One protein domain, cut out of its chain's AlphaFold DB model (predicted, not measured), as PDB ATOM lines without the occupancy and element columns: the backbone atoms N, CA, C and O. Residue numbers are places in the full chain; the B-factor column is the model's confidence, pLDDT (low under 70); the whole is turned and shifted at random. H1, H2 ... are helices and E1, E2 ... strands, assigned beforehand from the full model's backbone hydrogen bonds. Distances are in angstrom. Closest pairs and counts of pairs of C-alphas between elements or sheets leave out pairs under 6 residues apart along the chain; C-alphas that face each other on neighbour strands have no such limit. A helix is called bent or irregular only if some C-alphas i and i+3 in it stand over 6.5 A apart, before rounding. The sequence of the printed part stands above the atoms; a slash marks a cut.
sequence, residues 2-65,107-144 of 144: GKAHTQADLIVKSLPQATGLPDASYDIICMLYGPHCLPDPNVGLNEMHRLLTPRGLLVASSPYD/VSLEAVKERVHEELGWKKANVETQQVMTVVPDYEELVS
ATOM      1  N   GLY A   2      50.411 -16.801   5.683       38.62
ATOM      2  CA  GLY A   2      49.530 -16.942   6.846       38.62
ATOM      3  C   GLY A   2      49.071 -18.391   6.978       38.62
ATOM      4  O   GLY A   2      48.653 -18.986   5.988       38.62
ATOM      5  N   LYS A   3      49.202 -18.973   8.175       41.84
ATOM      6  CA  LYS A   3      48.660 -20.305   8.471       41.84
ATOM      7  C   LYS A   3      47.145 -20.270   8.253       41.84
ATOM      8  O   LYS A   3      46.483 -19.362   8.748       41.84
ATOM      9  N   ALA A   4      46.621 -21.237   7.503       46.28
ATOM     10  CA  ALA A   4      45.185 -21.410   7.340       46.28
ATOM     11  C   ALA A   4      44.564 -21.679   8.717       46.28
ATOM     12  O   ALA A   4      44.934 -22.642   9.386       46.28
ATOM     13  N   HIS A   5      43.671 -20.792   9.149       41.62
ATOM     14  CA  HIS A   5      42.861 -20.995  10.342       41.62
ATOM     15  C   HIS A   5      41.780 -22.025  10.025       41.62
ATOM     16  O   HIS A   5      41.114 -21.937   8.993       41.62
ATOM     17  N   THR A   6      41.632 -23.022  10.891       51.25
ATOM     18  CA  THR A   6      40.551 -24.000  10.780       51.25
ATOM     19  C   THR A   6      39.214 -23.322  11.103       51.25
ATOM     20  O   THR A   6      39.168 -22.294  11.777       51.25
ATOM     21  N   GLN A   7      38.097 -23.880  10.635       43.78
ATOM     22  CA  GLN A   7      36.760 -23.335  10.912       43.78
ATOM     23  C   GLN A   7      36.464 -23.259  12.428       43.78
ATOM     24  O   GLN A   7      35.749 -22.365  12.870       43.78
ATOM     25  N   ALA A   8      37.099 -24.123  13.230       45.22
ATOM     26  CA  ALA A   8      37.073 -24.079  14.691       45.22
ATOM     27  C   ALA A   8      37.797 -22.844  15.270       45.22
ATOM     28  O   ALA A   8      37.287 -22.216  16.196       45.22
ATOM     29  N   ASP A   9      38.921 -22.424  14.679       40.22
ATOM     30  CA  ASP A   9      39.672 -21.233  15.115       40.22
ATOM     31  C   ASP A   9      38.886 -19.926  14.898       40.22
ATOM     32  O   ASP A   9      39.092 -18.937  15.608       40.22
ATOM     33  N   LEU A  10      37.980 -19.912  13.915       41.53
ATOM     34  CA  LEU A  10      37.096 -18.779  13.631       41.53
ATOM     35  C   LEU A  10      35.901 -18.712  14.597       41.53
ATOM     36  O   LEU A  10      35.444 -17.613  14.917       41.53
ATOM     37  N   ILE A  11      35.438 -19.856  15.111       48.12
ATOM     38  CA  ILE A  11      34.358 -19.933  16.112       48.12
ATOM     39  C   ILE A  11      34.856 -19.427  17.473       48.12
ATOM     40  O   ILE A  11      34.184 -18.631  18.120       48.12
ATOM     41  N   VAL A  12      36.075 -19.803  17.875       45.72
ATOM     42  CA  VAL A  12      36.661 -19.404  19.170       45.72
ATOM     43  C   VAL A  12      36.922 -17.892  19.255       45.72
ATOM     44  O   VAL A  12      36.740 -17.287  20.309       45.72
ATOM     45  N   LYS A  13      37.300 -17.241  18.145       44.41
ATOM     46  CA  LYS A  13      37.621 -15.799  18.118       44.41
ATOM     47  C   LYS A  13      36.416 -14.856  18.001       44.41
ATOM     48  O   LYS A  13      36.605 -13.651  18.137       44.41
ATOM     49  N   SER A  14      35.209 -15.364  17.743       44.19
ATOM     50  CA  SER A  14      34.009 -14.549  17.470       44.19
ATOM     51  C   SER A  14      32.901 -14.681  18.524       44.19
ATOM     52  O   SER A  14      31.776 -14.249  18.297       44.19
ATOM     53  N   LEU A  15      33.201 -15.265  19.687       51.72
ATOM     54  CA  LEU A  15      32.172 -15.673  20.645       51.72
ATOM     55  C   LEU A  15      31.492 -14.590  21.497       51.72
ATOM     56  O   LEU A  15      30.353 -14.859  21.884       51.72
ATOM     57  N   PRO A  16      32.033 -13.378  21.750       48.22
ATOM     58  CA  PRO A  16      31.179 -12.303  22.243       48.22
ATOM     59  C   PRO A  16      30.096 -12.055  21.183       48.22
ATOM     60  O   PRO A  16      30.418 -11.572  20.103       48.22
ATOM     61  N   GLN A  17      28.839 -12.404  21.492       55.09
ATOM     62  CA  GLN A  17      27.649 -12.344  20.614       55.09
ATOM     63  C   GLN A  17      27.376 -13.550  19.694       55.09
ATOM     64  O   GLN A  17      26.400 -13.502  18.943       55.09
ATOM     65  N   ALA A  18      28.117 -14.663  19.764       61.66
ATOM     66  CA  ALA A  18      27.817 -15.824  18.904       61.66
ATOM     67  C   ALA A  18      26.441 -16.463  19.184       61.66
ATOM     68  O   ALA A  18      25.889 -17.145  18.323       61.66
ATOM     69  N   THR A  19      25.866 -16.225  20.364       70.25
ATOM     70  CA  THR A  19      24.512 -16.684  20.707       70.25
ATOM     71  C   THR A  19      23.405 -15.801  20.121       70.25
ATOM     72  O   THR A  19      22.248 -16.215  20.097       70.25
ATOM     73  N   GLY A  20      23.722 -14.573  19.685       82.31
ATOM     74  CA  GLY A  20      22.727 -13.558  19.316       82.31
ATOM     75  C   GLY A  20      21.879 -13.052  20.492       82.31
ATOM     76  O   GLY A  20      20.932 -12.297  20.282       82.31
ATOM     77  N   LEU A  21      22.198 -13.462  21.724       88.81
ATOM     78  CA  LEU A  21      21.448 -13.092  22.920       88.81
ATOM     79  C   LEU A  21      21.944 -11.755  23.499       88.81
ATOM     80  O   LEU A  21      23.154 -11.491  23.482       88.81
ATOM     81  N   PRO A  22      21.036 -10.919  24.030       92.00
ATOM     82  CA  PRO A  22      21.375  -9.593  24.543       92.00
ATOM     83  C   PRO A  22      22.216  -9.649  25.825       92.00
ATOM     84  O   PRO A  22      22.075 -10.557  26.645       92.00
ATOM     85  N   ASP A  23      23.090  -8.654  25.996       93.88
ATOM     86  CA  ASP A  23      23.880  -8.454  27.216       93.88
ATOM     87  C   ASP A  23      22.962  -8.275  28.434       93.88
ATOM     88  O   ASP A  23      21.884  -7.683  28.327       93.88
ATOM     89  N   ALA A  24      23.418  -8.739  29.602       95.12
ATOM     90  CA  ALA A  24      22.835  -8.430  30.907       95.12
ATOM     91  C   ALA A  24      21.303  -8.553  30.978       95.12
ATOM     92  O   ALA A  24      20.622  -7.687  31.526       95.12
ATOM     93  N   SER A  25      20.761  -9.621  30.396       96.81
ATOM     94  CA  SER A  25      19.317  -9.817  30.222       96.81
ATOM     95  C   SER A  25      18.750 -10.967  31.053       96.81
ATOM     96  O   SER A  25      17.537 -11.167  31.069       96.81
ATOM     97  N   TYR A  26      19.605 -11.717  31.753       97.31
ATOM     98  CA  TYR A  26      19.213 -12.893  32.524       97.31
ATOM     99  C   TYR A  26      19.653 -12.769  33.983       97.31
ATOM    100  O   TYR A  26      20.824 -12.543  34.270       97.31
ATOM    101  N   ASP A  27      18.730 -12.949  34.926       97.31
ATOM    102  CA  ASP A  27      19.067 -12.964  36.356       97.31
ATOM    103  C   ASP A  27      19.597 -14.323  36.819       97.31
ATOM    104  O   ASP A  27      20.351 -14.404  37.785       97.31
ATOM    105  N   ILE A  28      19.203 -15.406  36.151       97.25
ATOM    106  CA  ILE A  28      19.655 -16.759  36.469       97.25
ATOM    107  C   ILE A  28      19.911 -17.505  35.167       97.25
ATOM    108  O   ILE A  28      19.072 -17.503  34.266       97.25
ATOM    109  N   ILE A  29      21.052 -18.181  35.097       95.56
ATOM    110  CA  ILE A  29      21.369 -19.149  34.050       95.56
ATOM    111  C   ILE A  29      21.706 -20.476  34.729       95.56
ATOM    112  O   ILE A  29      22.498 -20.514  35.669       95.56
ATOM    113  N   CYS A  30      21.119 -21.567  34.239       95.50
ATOM    114  CA  CYS A  30      21.398 -22.923  34.708       95.50
ATOM    115  C   CYS A  30      22.046 -23.736  33.582       95.50
ATOM    116  O   CYS A  30      21.409 -24.006  32.566       95.50
ATOM    117  N   MET A  31      23.297 -24.149  33.773       91.06
ATOM    118  CA  MET A  31      24.071 -24.973  32.844       91.06
ATOM    119  C   MET A  31      24.421 -26.310  33.506       91.06
ATOM    120  O   MET A  31      25.543 -26.543  33.963       91.06
ATOM    121  N   LEU A  32      23.430 -27.193  33.593       90.88
ATOM    122  CA  LEU A  32      23.575 -28.487  34.252       90.88
ATOM    123  C   LEU A  32      24.203 -29.497  33.289       90.88
ATOM    124  O   LEU A  32      23.670 -29.718  32.206       90.88
ATOM    125  N   TYR A  33      25.338 -30.086  33.667       85.62
ATOM    126  CA  TYR A  33      26.134 -30.982  32.815       85.62
ATOM    127  C   TYR A  33      26.542 -30.359  31.464       85.62
ATOM    128  O   TYR A  33      26.774 -31.065  30.491       85.62
ATOM    129  N   GLY A  34      26.638 -29.034  31.384       83.75
ATOM    130  CA  GLY A  34      26.986 -28.320  30.150       83.75
ATOM    131  C   GLY A  34      28.470 -27.971  29.968       83.75
ATOM    132  O   GLY A  34      28.960 -28.100  28.846       83.75
ATOM    133  N   PRO A  35      29.231 -27.566  31.007       85.19
ATOM    134  CA  PRO A  35      30.557 -26.982  30.796       85.19
ATOM    135  C   PRO A  35      31.593 -27.917  30.144       85.19
ATOM    136  O   PRO A  35      32.450 -27.452  29.398       85.19
ATOM    137  N   HIS A  36      31.508 -29.231  30.367       79.50
ATOM    138  CA  HIS A  36      32.384 -30.226  29.729       79.50
ATOM    139  C   HIS A  36      32.058 -30.516  28.258       79.50
ATOM    140  O   HIS A  36      32.859 -31.133  27.561       79.50
ATOM    141  N   CYS A  37      30.898 -30.070  27.778       80.06
ATOM    142  CA  CYS A  37      30.494 -30.197  26.380       80.06
ATOM    143  C   CYS A  37      30.957 -29.002  25.532       80.06
ATOM    144  O   CYS A  37      30.776 -29.002  24.315       80.06
ATOM    145  N   LEU A  38      31.519 -27.964  26.161       80.38
ATOM    146  CA  LEU A  38      31.973 -26.765  25.469       80.38
ATOM    147  C   LEU A  38      33.305 -27.028  24.749       80.38
ATOM    148  O   LEU A  38      34.240 -27.522  25.382       80.38
ATOM    149  N   PRO A  39      33.441 -26.639  23.465       79.75
ATOM    150  CA  PRO A  39      34.715 -26.728  22.748       79.75
ATOM    151  C   PRO A  39      35.835 -25.937  23.435       79.75
ATOM    152  O   PRO A  39      36.969 -26.402  23.512       79.75
ATOM    153  N   ASP A  40      35.493 -24.754  23.956       80.75
ATOM    154  CA  ASP A  40      36.325 -23.975  24.869       80.75
ATOM    155  C   ASP A  40      35.473 -23.557  26.082       80.75
ATOM    156  O   ASP A  40      34.574 -22.712  25.954       80.75
ATOM    157  N   PRO A  41      35.725 -24.141  27.265       80.44
ATOM    158  CA  PRO A  41      34.937 -23.834  28.443       80.44
ATOM    159  C   PRO A  41      35.130 -22.406  28.954       80.44
ATOM    160  O   PRO A  41      34.176 -21.831  29.468       80.44
ATOM    161  N   ASN A  42      36.300 -21.790  28.774       82.88
ATOM    162  CA  ASN A  42      36.514 -20.406  29.214       82.88
ATOM    163  C   ASN A  42      35.670 -19.444  28.393       82.88
ATOM    164  O   ASN A  42      35.040 -18.536  28.932       82.88
ATOM    165  N   VAL A  43      35.623 -19.669  27.084       84.12
ATOM    166  CA  VAL A  43      34.829 -18.831  26.194       84.12
ATOM    167  C   VAL A  43      33.336 -18.993  26.477       84.12
ATOM    168  O   VAL A  43      32.632 -17.994  26.608       84.12
ATOM    169  N   GLY A  44      32.848 -20.227  26.641       86.38
ATOM    170  CA  GLY A  44      31.433 -20.450  26.944       86.38
ATOM    171  C   GLY A  44      31.008 -19.903  28.312       86.38
ATOM    172  O   GLY A  44      29.939 -19.306  28.415       86.38
ATOM    173  N   LEU A  45      31.844 -20.023  29.350       87.38
ATOM    174  CA  LEU A  45      31.554 -19.438  30.667       87.38
ATOM    175  C   LEU A  45      31.560 -17.906  30.635       87.38
ATOM    176  O   LEU A  45      30.690 -17.283  31.241       87.38
ATOM    177  N   ASN A  46      32.491 -17.291  29.900       87.75
ATOM    178  CA  ASN A  46      32.503 -15.839  29.708       87.75
ATOM    179  C   ASN A  46      31.252 -15.342  28.979       87.75
ATOM    180  O   ASN A  46      30.707 -14.300  29.344       87.75
ATOM    181  N   GLU A  47      30.760 -16.098  27.997       89.75
ATOM    182  CA  GLU A  47      29.491 -15.787  27.342       89.75
ATOM    183  C   GLU A  47      28.326 -15.857  28.338       89.75
ATOM    184  O   GLU A  47      27.520 -14.933  28.389       89.75
ATOM    185  N   MET A  48      28.270 -16.872  29.209       91.38
ATOM    186  CA  MET A  48      27.246 -16.916  30.265       91.38
ATOM    187  C   MET A  48      27.329 -15.695  31.188       91.38
ATOM    188  O   MET A  48      26.306 -15.106  31.522       91.38
ATOM    189  N   HIS A  49      28.537 -15.267  31.562       89.56
ATOM    190  CA  HIS A  49      28.727 -14.076  32.388       89.56
ATOM    191  C   HIS A  49      28.279 -12.782  31.692       89.56
ATOM    192  O   HIS A  49      27.701 -11.922  32.350       89.56
ATOM    193  N   ARG A  50      28.484 -12.641  30.372       91.81
ATOM    194  CA  ARG A  50      27.974 -11.498  29.587       91.81
ATOM    195  C   ARG A  50      26.447 -11.418  29.616       91.81
ATOM    196  O   ARG A  50      25.883 -10.326  29.680       91.81
ATOM    197  N   LEU A  51      25.779 -12.566  29.533       93.00
ATOM    198  CA  LEU A  51      24.317 -12.655  29.514       93.00
ATOM    199  C   LEU A  51      23.687 -12.315  30.870       93.00
ATOM    200  O   LEU A  51      22.537 -11.868  30.912       93.00
ATOM    201  N   LEU A  52      24.422 -12.509  31.967       93.75
ATOM    202  CA  LEU A  52      23.925 -12.249  33.311       93.75
ATOM    203  C   LEU A  52      23.784 -10.755  33.610       93.75
ATOM    204  O   LEU A  52      24.658  -9.946  33.297       93.75
ATOM    205  N   THR A  53      22.697 -10.386  34.290       95.81
ATOM    206  CA  THR A  53      22.582  -9.068  34.926       95.81
ATOM    207  C   THR A  53      23.719  -8.878  35.945       95.81
ATOM    208  O   THR A  53      24.293  -9.857  36.426       95.81
ATOM    209  N   PRO A  54      24.046  -7.642  36.377       92.12
ATOM    210  CA  PRO A  54      25.136  -7.407  37.337       92.12
ATOM    211  C   PRO A  54      25.003  -8.140  38.686       92.12
ATOM    212  O   PRO A  54      25.958  -8.197  39.460       92.12
ATOM    213  N   ARG A  55      23.809  -8.653  39.006       92.12
ATOM    214  CA  ARG A  55      23.521  -9.452  40.208       92.12
ATOM    215  C   ARG A  55      23.075 -10.876  39.877       92.12
ATOM    216  O   ARG A  55      22.617 -11.577  40.778       92.12
ATOM    217  N   GLY A  56      23.177 -11.256  38.611       94.81
ATOM    218  CA  GLY A  56      22.731 -12.539  38.128       94.81
ATOM    219  C   GLY A  56      23.581 -13.685  38.665       94.81
ATOM    220  O   GLY A  56      24.716 -13.501  39.110       94.81
ATOM    221  N   LEU A  57      23.005 -14.880  38.635       94.75
ATOM    222  CA  LEU A  57      23.604 -16.102  39.143       94.75
ATOM    223  C   LEU A  57      23.763 -17.124  38.016       94.75
ATOM    224  O   LEU A  57      22.785 -17.511  37.378       94.75
ATOM    225  N   LEU A  58      24.988 -17.618  37.821       94.50
ATOM    226  CA  LEU A  58      25.223 -18.843  37.063       94.50
ATOM    227  C   LEU A  58      25.245 -20.028  38.026       94.50
ATOM    228  O   LEU A  58      26.059 -20.063  38.947       94.50
ATOM    229  N   VAL A  59      24.401 -21.020  37.766       94.81
ATOM    230  CA  VAL A  59      24.493 -22.351  38.370       94.81
ATOM    231  C   VAL A  59      24.971 -23.307  37.291       94.81
ATOM    232  O   VAL A  59      24.276 -23.519  36.301       94.81
ATOM    233  N   ALA A  60      26.156 -23.884  37.461       91.12
ATOM    234  CA  ALA A  60      26.717 -24.828  36.508       91.12
ATOM    235  C   ALA A  60      27.140 -26.116  37.213       91.12
ATOM    236  O   ALA A  60      27.639 -26.076  38.334       91.12
ATOM    237  N   SER A  61      26.957 -27.253  36.546       90.12
ATOM    238  CA  SER A  61      27.458 -28.540  37.026       90.12
ATOM    239  C   SER A  61      28.200 -29.263  35.914       90.12
ATOM    240  O   SER A  61      27.841 -29.174  34.741       90.12
ATOM    241  N   SER A  62      29.250 -29.984  36.281       85.44
ATOM    242  CA  SER A  62      30.033 -30.807  35.371       85.44
ATOM    243  C   SER A  62      30.373 -32.111  36.083       85.44
ATOM    244  O   SER A  62      30.627 -32.077  37.290       85.44
ATOM    245  N   PRO A  63      30.376 -33.257  35.385       80.62
ATOM    246  CA  PRO A  63      30.866 -34.481  35.979       80.62
ATOM    247  C   PRO A  63      32.359 -34.334  36.277       80.62
ATOM    248  O   PRO A  63      33.097 -33.694  35.526       80.62
ATOM    249  N   TYR A  64      32.767 -34.908  37.402       75.19
ATOM    250  CA  TYR A  64      34.139 -34.864  37.897       75.19
ATOM    251  C   TYR A  64      34.772 -36.251  37.834       75.19
ATOM    252  O   TYR A  64      35.794 -36.456  37.186       75.19
ATOM    253  N   ASP A  65      34.089 -37.214  38.449       75.06
ATOM    254  CA  ASP A  65      34.433 -38.624  38.440       75.06
ATOM    255  C   ASP A  65      33.137 -39.426  38.291       75.06
ATOM    256  O   ASP A  65      32.159 -39.175  39.001       75.06
ATOM    257  N   VAL A 107      39.487 -31.623  35.440       68.50
ATOM    258  CA  VAL A 107      40.162 -32.794  36.042       68.50
ATOM    259  C   VAL A 107      40.440 -32.699  37.538       68.50
ATOM    260  O   VAL A 107      40.742 -33.717  38.158       68.50
ATOM    261  N   SER A 108      40.400 -31.501  38.122       76.69
ATOM    262  CA  SER A 108      40.556 -31.310  39.565       76.69
ATOM    263  C   SER A 108      39.699 -30.147  40.058       76.69
ATOM    264  O   SER A 108      39.519 -29.158  39.347       76.69
ATOM    265  N   LEU A 109      39.191 -30.245  41.290       83.31
ATOM    266  CA  LEU A 109      38.495 -29.131  41.943       83.31
ATOM    267  C   LEU A 109      39.365 -27.862  41.961       83.31
ATOM    268  O   LEU A 109      38.869 -26.765  41.727       83.31
ATOM    269  N   GLU A 110      40.667 -28.023  42.192       85.56
ATOM    270  CA  GLU A 110      41.618 -26.911  42.232       85.56
ATOM    271  C   GLU A 110      41.799 -26.254  40.858       85.56
ATOM    272  O   GLU A 110      41.760 -25.032  40.778       85.56
ATOM    273  N   ALA A 111      41.863 -27.025  39.767       83.25
ATOM    274  CA  ALA A 111      41.927 -26.468  38.413       83.25
ATOM    275  C   ALA A 111      40.653 -25.688  38.048       83.25
ATOM    276  O   ALA A 111      40.709 -24.668  37.362       83.25
ATOM    277  N   VAL A 112      39.487 -26.142  38.523       85.25
ATOM    278  CA  VAL A 112      38.226 -25.416  38.317       85.25
ATOM    279  C   VAL A 112      38.206 -24.117  39.121       85.25
ATOM    280  O   VAL A 112      37.799 -23.084  38.592       85.25
ATOM    281  N   LYS A 113      38.667 -24.137  40.376       88.44
ATOM    282  CA  LYS A 113      38.783 -22.928  41.206       88.44
ATOM    283  C   LYS A 113      39.756 -21.918  40.608       88.44
ATOM    284  O   LYS A 113      39.392 -20.751  40.500       88.44
ATOM    285  N   GLU A 114      40.947 -22.358  40.203       88.06
ATOM    286  CA  GLU A 114      41.958 -21.526  39.536       88.06
ATOM    287  C   GLU A 114      41.352 -20.846  38.305       88.06
ATOM    288  O   GLU A 114      41.356 -19.624  38.188       88.06
ATOM    289  N   ARG A 115      40.686 -21.616  37.443       87.06
ATOM    290  CA  ARG A 115      39.991 -21.078  36.272       87.06
ATOM    291  C   ARG A 115      38.940 -20.034  36.634       87.06
ATOM    292  O   ARG A 115      38.940 -18.932  36.095       87.06
ATOM    293  N   VAL A 116      38.026 -20.363  37.540       88.00
ATOM    294  CA  VAL A 116      36.906 -19.478  37.884       88.00
ATOM    295  C   VAL A 116      37.387 -18.198  38.575       88.00
ATOM    296  O   VAL A 116      36.896 -17.111  38.272       88.00
ATOM    297  N   HIS A 117      38.352 -18.297  39.485       89.62
ATOM    298  CA  HIS A 117      38.793 -17.161  40.291       89.62
ATOM    299  C   HIS A 117      39.935 -16.365  39.662       89.62
ATOM    300  O   HIS A 117      39.914 -15.136  39.746       89.62
ATOM    301  N   GLU A 118      40.906 -17.030  39.041       86.81
ATOM    302  CA  GLU A 118      42.125 -16.408  38.518       86.81
ATOM    303  C   GLU A 118      42.014 -16.102  37.024       86.81
ATOM    304  O   GLU A 118      42.252 -14.964  36.623       86.81
ATOM    305  N   GLU A 119      41.592 -17.069  36.201       85.69
ATOM    306  CA  GLU A 119      41.491 -16.863  34.745       85.69
ATOM    307  C   GLU A 119      40.262 -16.020  34.361       85.69
ATOM    308  O   GLU A 119      40.355 -15.123  33.523       85.69
ATOM    309  N   LEU A 120      39.105 -16.299  34.972       84.00
ATOM    310  CA  LEU A 120      37.835 -15.622  34.680       84.00
ATOM    311  C   LEU A 120      37.555 -14.435  35.616       84.00
ATOM    312  O   LEU A 120      36.727 -13.579  35.303       84.00
ATOM    313  N   GLY A 121      38.231 -14.355  36.765       85.44
ATOM    314  CA  GLY A 121      38.098 -13.235  37.702       85.44
ATOM    315  C   GLY A 121      36.798 -13.218  38.519       85.44
ATOM    316  O   GLY A 121      36.423 -12.169  39.054       85.44
ATOM    317  N   TRP A 122      36.080 -14.340  38.639       87.75
ATOM    318  CA  TRP A 122      34.793 -14.401  39.338       87.75
ATOM    319  C   TRP A 122      34.992 -14.501  40.852       87.75
ATOM    320  O   TRP A 122      35.078 -15.573  41.450       87.75
ATOM    321  N   LYS A 123      35.031 -13.340  41.509       81.75
ATOM    322  CA  LYS A 123      35.366 -13.220  42.941       81.75
ATOM    323  C   LYS A 123      34.329 -13.795  43.913       81.75
ATOM    324  O   LYS A 123      34.645 -13.972  45.083       81.75
ATOM    325  N   LYS A 124      33.088 -14.015  43.468       86.62
ATOM    326  CA  LYS A 124      31.972 -14.493  44.310       86.62
ATOM    327  C   LYS A 124      31.497 -15.904  43.953       86.62
ATOM    328  O   LYS A 124      30.404 -16.288  44.357       86.62
ATOM    329  N   ALA A 125      32.272 -16.651  43.174       87.62
ATOM    330  CA  ALA A 125      31.914 -18.023  42.852       87.62
ATOM    331  C   ALA A 125      32.134 -18.947  44.061       87.62
ATOM    332  O   ALA A 125      33.096 -18.778  44.807       87.62
ATOM    333  N   ASN A 126      31.249 -19.926  44.235       92.19
ATOM    334  CA  ASN A 126      31.500 -21.089  45.078       92.19
ATOM    335  C   ASN A 126      31.698 -22.292  44.153       92.19
ATOM    336  O   ASN A 126      30.906 -22.485  43.230       92.19
ATOM    337  N   VAL A 127      32.752 -23.070  44.383       90.06
ATOM    338  CA  VAL A 127      33.055 -24.273  43.606       90.06
ATOM    339  C   VAL A 127      33.261 -25.415  44.585       90.06
ATOM    340  O   VAL A 127      34.175 -25.386  45.410       90.06
ATOM    341  N   GLU A 128      32.414 -26.428  44.470       91.50
ATOM    342  CA  GLU A 128      32.396 -27.587  45.351       91.50
ATOM    343  C   GLU A 128      32.171 -28.868  44.555       91.50
ATOM    344  O   GLU A 128      31.624 -28.854  43.449       91.50
ATOM    345  N   THR A 129      32.615 -29.988  45.117       88.31
ATOM    346  CA  THR A 129      32.268 -31.314  44.618       88.31
ATOM    347  C   THR A 129      31.122 -31.871  45.446       88.31
ATOM    348  O   THR A 129      31.109 -31.771  46.672       88.31
ATOM    349  N   GLN A 130      30.173 -32.507  44.770       87.19
ATOM    350  CA  GLN A 130      29.112 -33.256  45.420       87.19
ATOM    351  C   GLN A 130      29.204 -34.709  44.976       87.19
ATOM    352  O   GLN A 130      29.083 -35.015  43.790       87.19
ATOM    353  N   GLN A 131      29.418 -35.610  45.933       84.62
ATOM    354  CA  GLN A 131      29.336 -37.037  45.666       84.62
ATOM    355  C   GLN A 131      27.869 -37.458  45.673       84.62
ATOM    356  O   GLN A 131      27.154 -37.243  46.651       84.62
ATOM    357  N   VAL A 132      27.433 -38.077  44.579       84.44
ATOM    358  CA  VAL A 132      26.102 -38.668  44.461       84.44
ATOM    359  C   VAL A 132      26.285 -40.150  44.187       84.44
ATOM    360  O   VAL A 132      26.873 -40.529  43.179       84.44
ATOM    361  N   MET A 133      25.787 -40.979  45.101       82.12
ATOM    362  CA  MET A 133      25.731 -42.425  44.931       82.12
ATOM    363  C   MET A 133      24.294 -42.818  44.637       82.12
ATOM    364  O   MET A 133      23.375 -42.426  45.355       82.12
ATOM    365  N   THR A 134      24.107 -43.591  43.578       82.62
ATOM    366  CA  THR A 134      22.816 -44.170  43.228       82.62
ATOM    367  C   THR A 134      23.034 -45.539  42.603       82.62
ATOM    368  O   THR A 134      24.125 -45.835  42.114       82.62
ATOM    369  N   VAL A 135      21.999 -46.367  42.642       78.56
ATOM    370  CA  VAL A 135      21.964 -47.667  41.977       78.56
ATOM    371  C   VAL A 135      20.876 -47.575  40.924       78.56
ATOM    372  O   VAL A 135      19.740 -47.217  41.236       78.56
ATOM    373  N   VAL A 136      21.236 -47.845  39.672       76.75
ATOM    374  CA  VAL A 136      20.244 -48.064  38.621       76.75
ATOM    375  C   VAL A 136      19.815 -49.525  38.761       76.75
ATOM    376  O   VAL A 136      20.699 -50.379  38.678       76.75
ATOM    377  N   PRO A 137      18.530 -49.820  39.036       75.81
ATOM    378  CA  PRO A 137      18.055 -51.196  39.137       75.81
ATOM    379  C   PRO A 137      18.303 -51.937  37.827       75.81
ATOM    380  O   PRO A 137      18.357 -51.312  36.759       75.81
ATOM    381  N   ASP A 138      18.421 -53.259  37.900       75.50
ATOM    382  CA  ASP A 138      18.546 -54.064  36.692       75.50
ATOM    383  C   ASP A 138      17.318 -53.870  35.795       75.50
ATOM    384  O   ASP A 138      16.198 -53.649  36.259       75.50
ATOM    385  N   TYR A 139      17.524 -53.950  34.477       68.94
ATOM    386  CA  TYR A 139      16.443 -53.751  33.509       68.94
ATOM    387  C   TYR A 139      15.250 -54.679  33.783       68.94
ATOM    388  O   TYR A 139      14.107 -54.250  33.653       68.94
ATOM    389  N   GLU A 140      15.515 -55.915  34.212       76.19
ATOM    390  CA  GLU A 140      14.491 -56.903  34.571       76.19
ATOM    391  C   GLU A 140      13.635 -56.461  35.770       76.19
ATOM    392  O   GLU A 140      12.434 -56.714  35.774       76.19
ATOM    393  N   GLU A 141      14.213 -55.734  36.733       74.00
ATOM    394  CA  GLU A 141      13.496 -55.170  37.887       74.00
ATOM    395  C   GLU A 141      12.679 -53.918  37.520       74.00
ATOM    396  O   GLU A 141      11.719 -53.575  38.205       74.00
ATOM    397  N   LEU A 142      13.046 -53.215  36.441       67.38
ATOM    398  CA  LEU A 142      12.344 -52.012  35.974       67.38
ATOM    399  C   LEU A 142      11.088 -52.320  35.147       67.38
ATOM    400  O   LEU A 142      10.240 -51.440  34.987       67.38
ATOM    401  N   VAL A 143      10.988 -53.527  34.578       71.88
ATOM    402  CA  VAL A 143       9.904 -53.921  33.657       71.88
ATOM    403  C   VAL A 143       8.951 -54.984  34.222       71.88
ATOM    404  O   VAL A 143       8.037 -55.400  33.506       71.88
ATOM    405  N   SER A 144       9.144 -55.412  35.476       64.44
ATOM    406  CA  SER A 144       8.258 -56.317  36.231       64.44
ATOM    407  C   SER A 144       7.191 -55.563  37.020       64.44
ATOM    408  O   SER A 144       6.024 -56.017  37.018       64.44
TER     409      SER A 144
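What this domain is: This is residues 2 to 65 and 107 to 144 of the 144 residues of the protein "Methyltransf_11 domain-containing protein" of Jaminaea rosea (UniProt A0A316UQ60). What does the model look like? A small body holds a pair of parallel strands, E1 and E2, with H2 packed on them through residues 45 to 51 and H3 near H2. From this body a long tail runs out, and its residues 132 to 144, with the short H4, stick out, as do residues 2 to 7 at the other end of the printed part. What is it built of? The printed part has 102 residues, with four named helices and two named strands in the order H1, E1, H2, E2, H3, H4; the class is mixed, helices and strands, and under half of the residues are in named elements. It is loose, with a radius of gyration of the C-alphas of 17.7 A, and elongated, spanning 60 by 38 by 28 A.

Where its parts are: Where do the first elements lie? H1 is residues 7 to 12, with C-alpha 7 at (36.760, -23.335, 10.912) and 9.1 A from first to last C-alpha. E1 is residues 26 to 32, 16.3 A, and H2 is residues 41 to 51, 15.5 A. What follows? E2 is residues 52 to 61, 17.1 A, and bends by 123 degrees at residue 55. H3 is residues 109 to 119, 14.5 A, neither bent nor irregular, but only just: C-alphas 116 and 119 are 6.1 A apart. H4 is residues 139 to 142, 5.1 A, with C-alpha 142 at (12.344, -52.012, 35.974).

How they stand to each other: How do the strands pair? E1 and E2 are parallel neighbours at 9 degrees, with N 29 and O 57 2.9 A apart and N 59 and O 29 2.9 A apart, both within hydrogen-bond range. E1, H2 and E2 form a strand-helix-strand unit, two parallel neighbour strands with a helix between, with a right-handed crossover. What comes near H2? Its closest C-alphas to E2 are those of Met 48 and Leu 58, 7.3 A. H2 and H3 are close but not clearly touching, with the C-alphas of Asn 42 and Arg 115 closest at 7.9 A, at a steep tilt of 55 degrees, the same way. H1 and H2 are close but not clearly touching, with Val 12 and Val 43 closest, C-alphas 7.3 A apart. What of the rest? H4 is apart from H3 and from H2. In H1, H2 and H3 every O i to N i+4 pair is within hydrogen-bond range; H4 is too short for such a pair.

The domain as a whole: How far does it reach? The C-alphas farthest apart, of Gly 2 and Ser 144, are 64.2 A apart. Where is it cut? Residues 66 to 106 are not printed, and C-alphas 65 and 107 are 8.5 A apart. Which links are long, and where is confidence low? H1 to E1 and H3 to H4 are long links, of 13 and 19 residues. The pLDDT is under 70 for residues 2 to 18, 107, 139, 142 and 144.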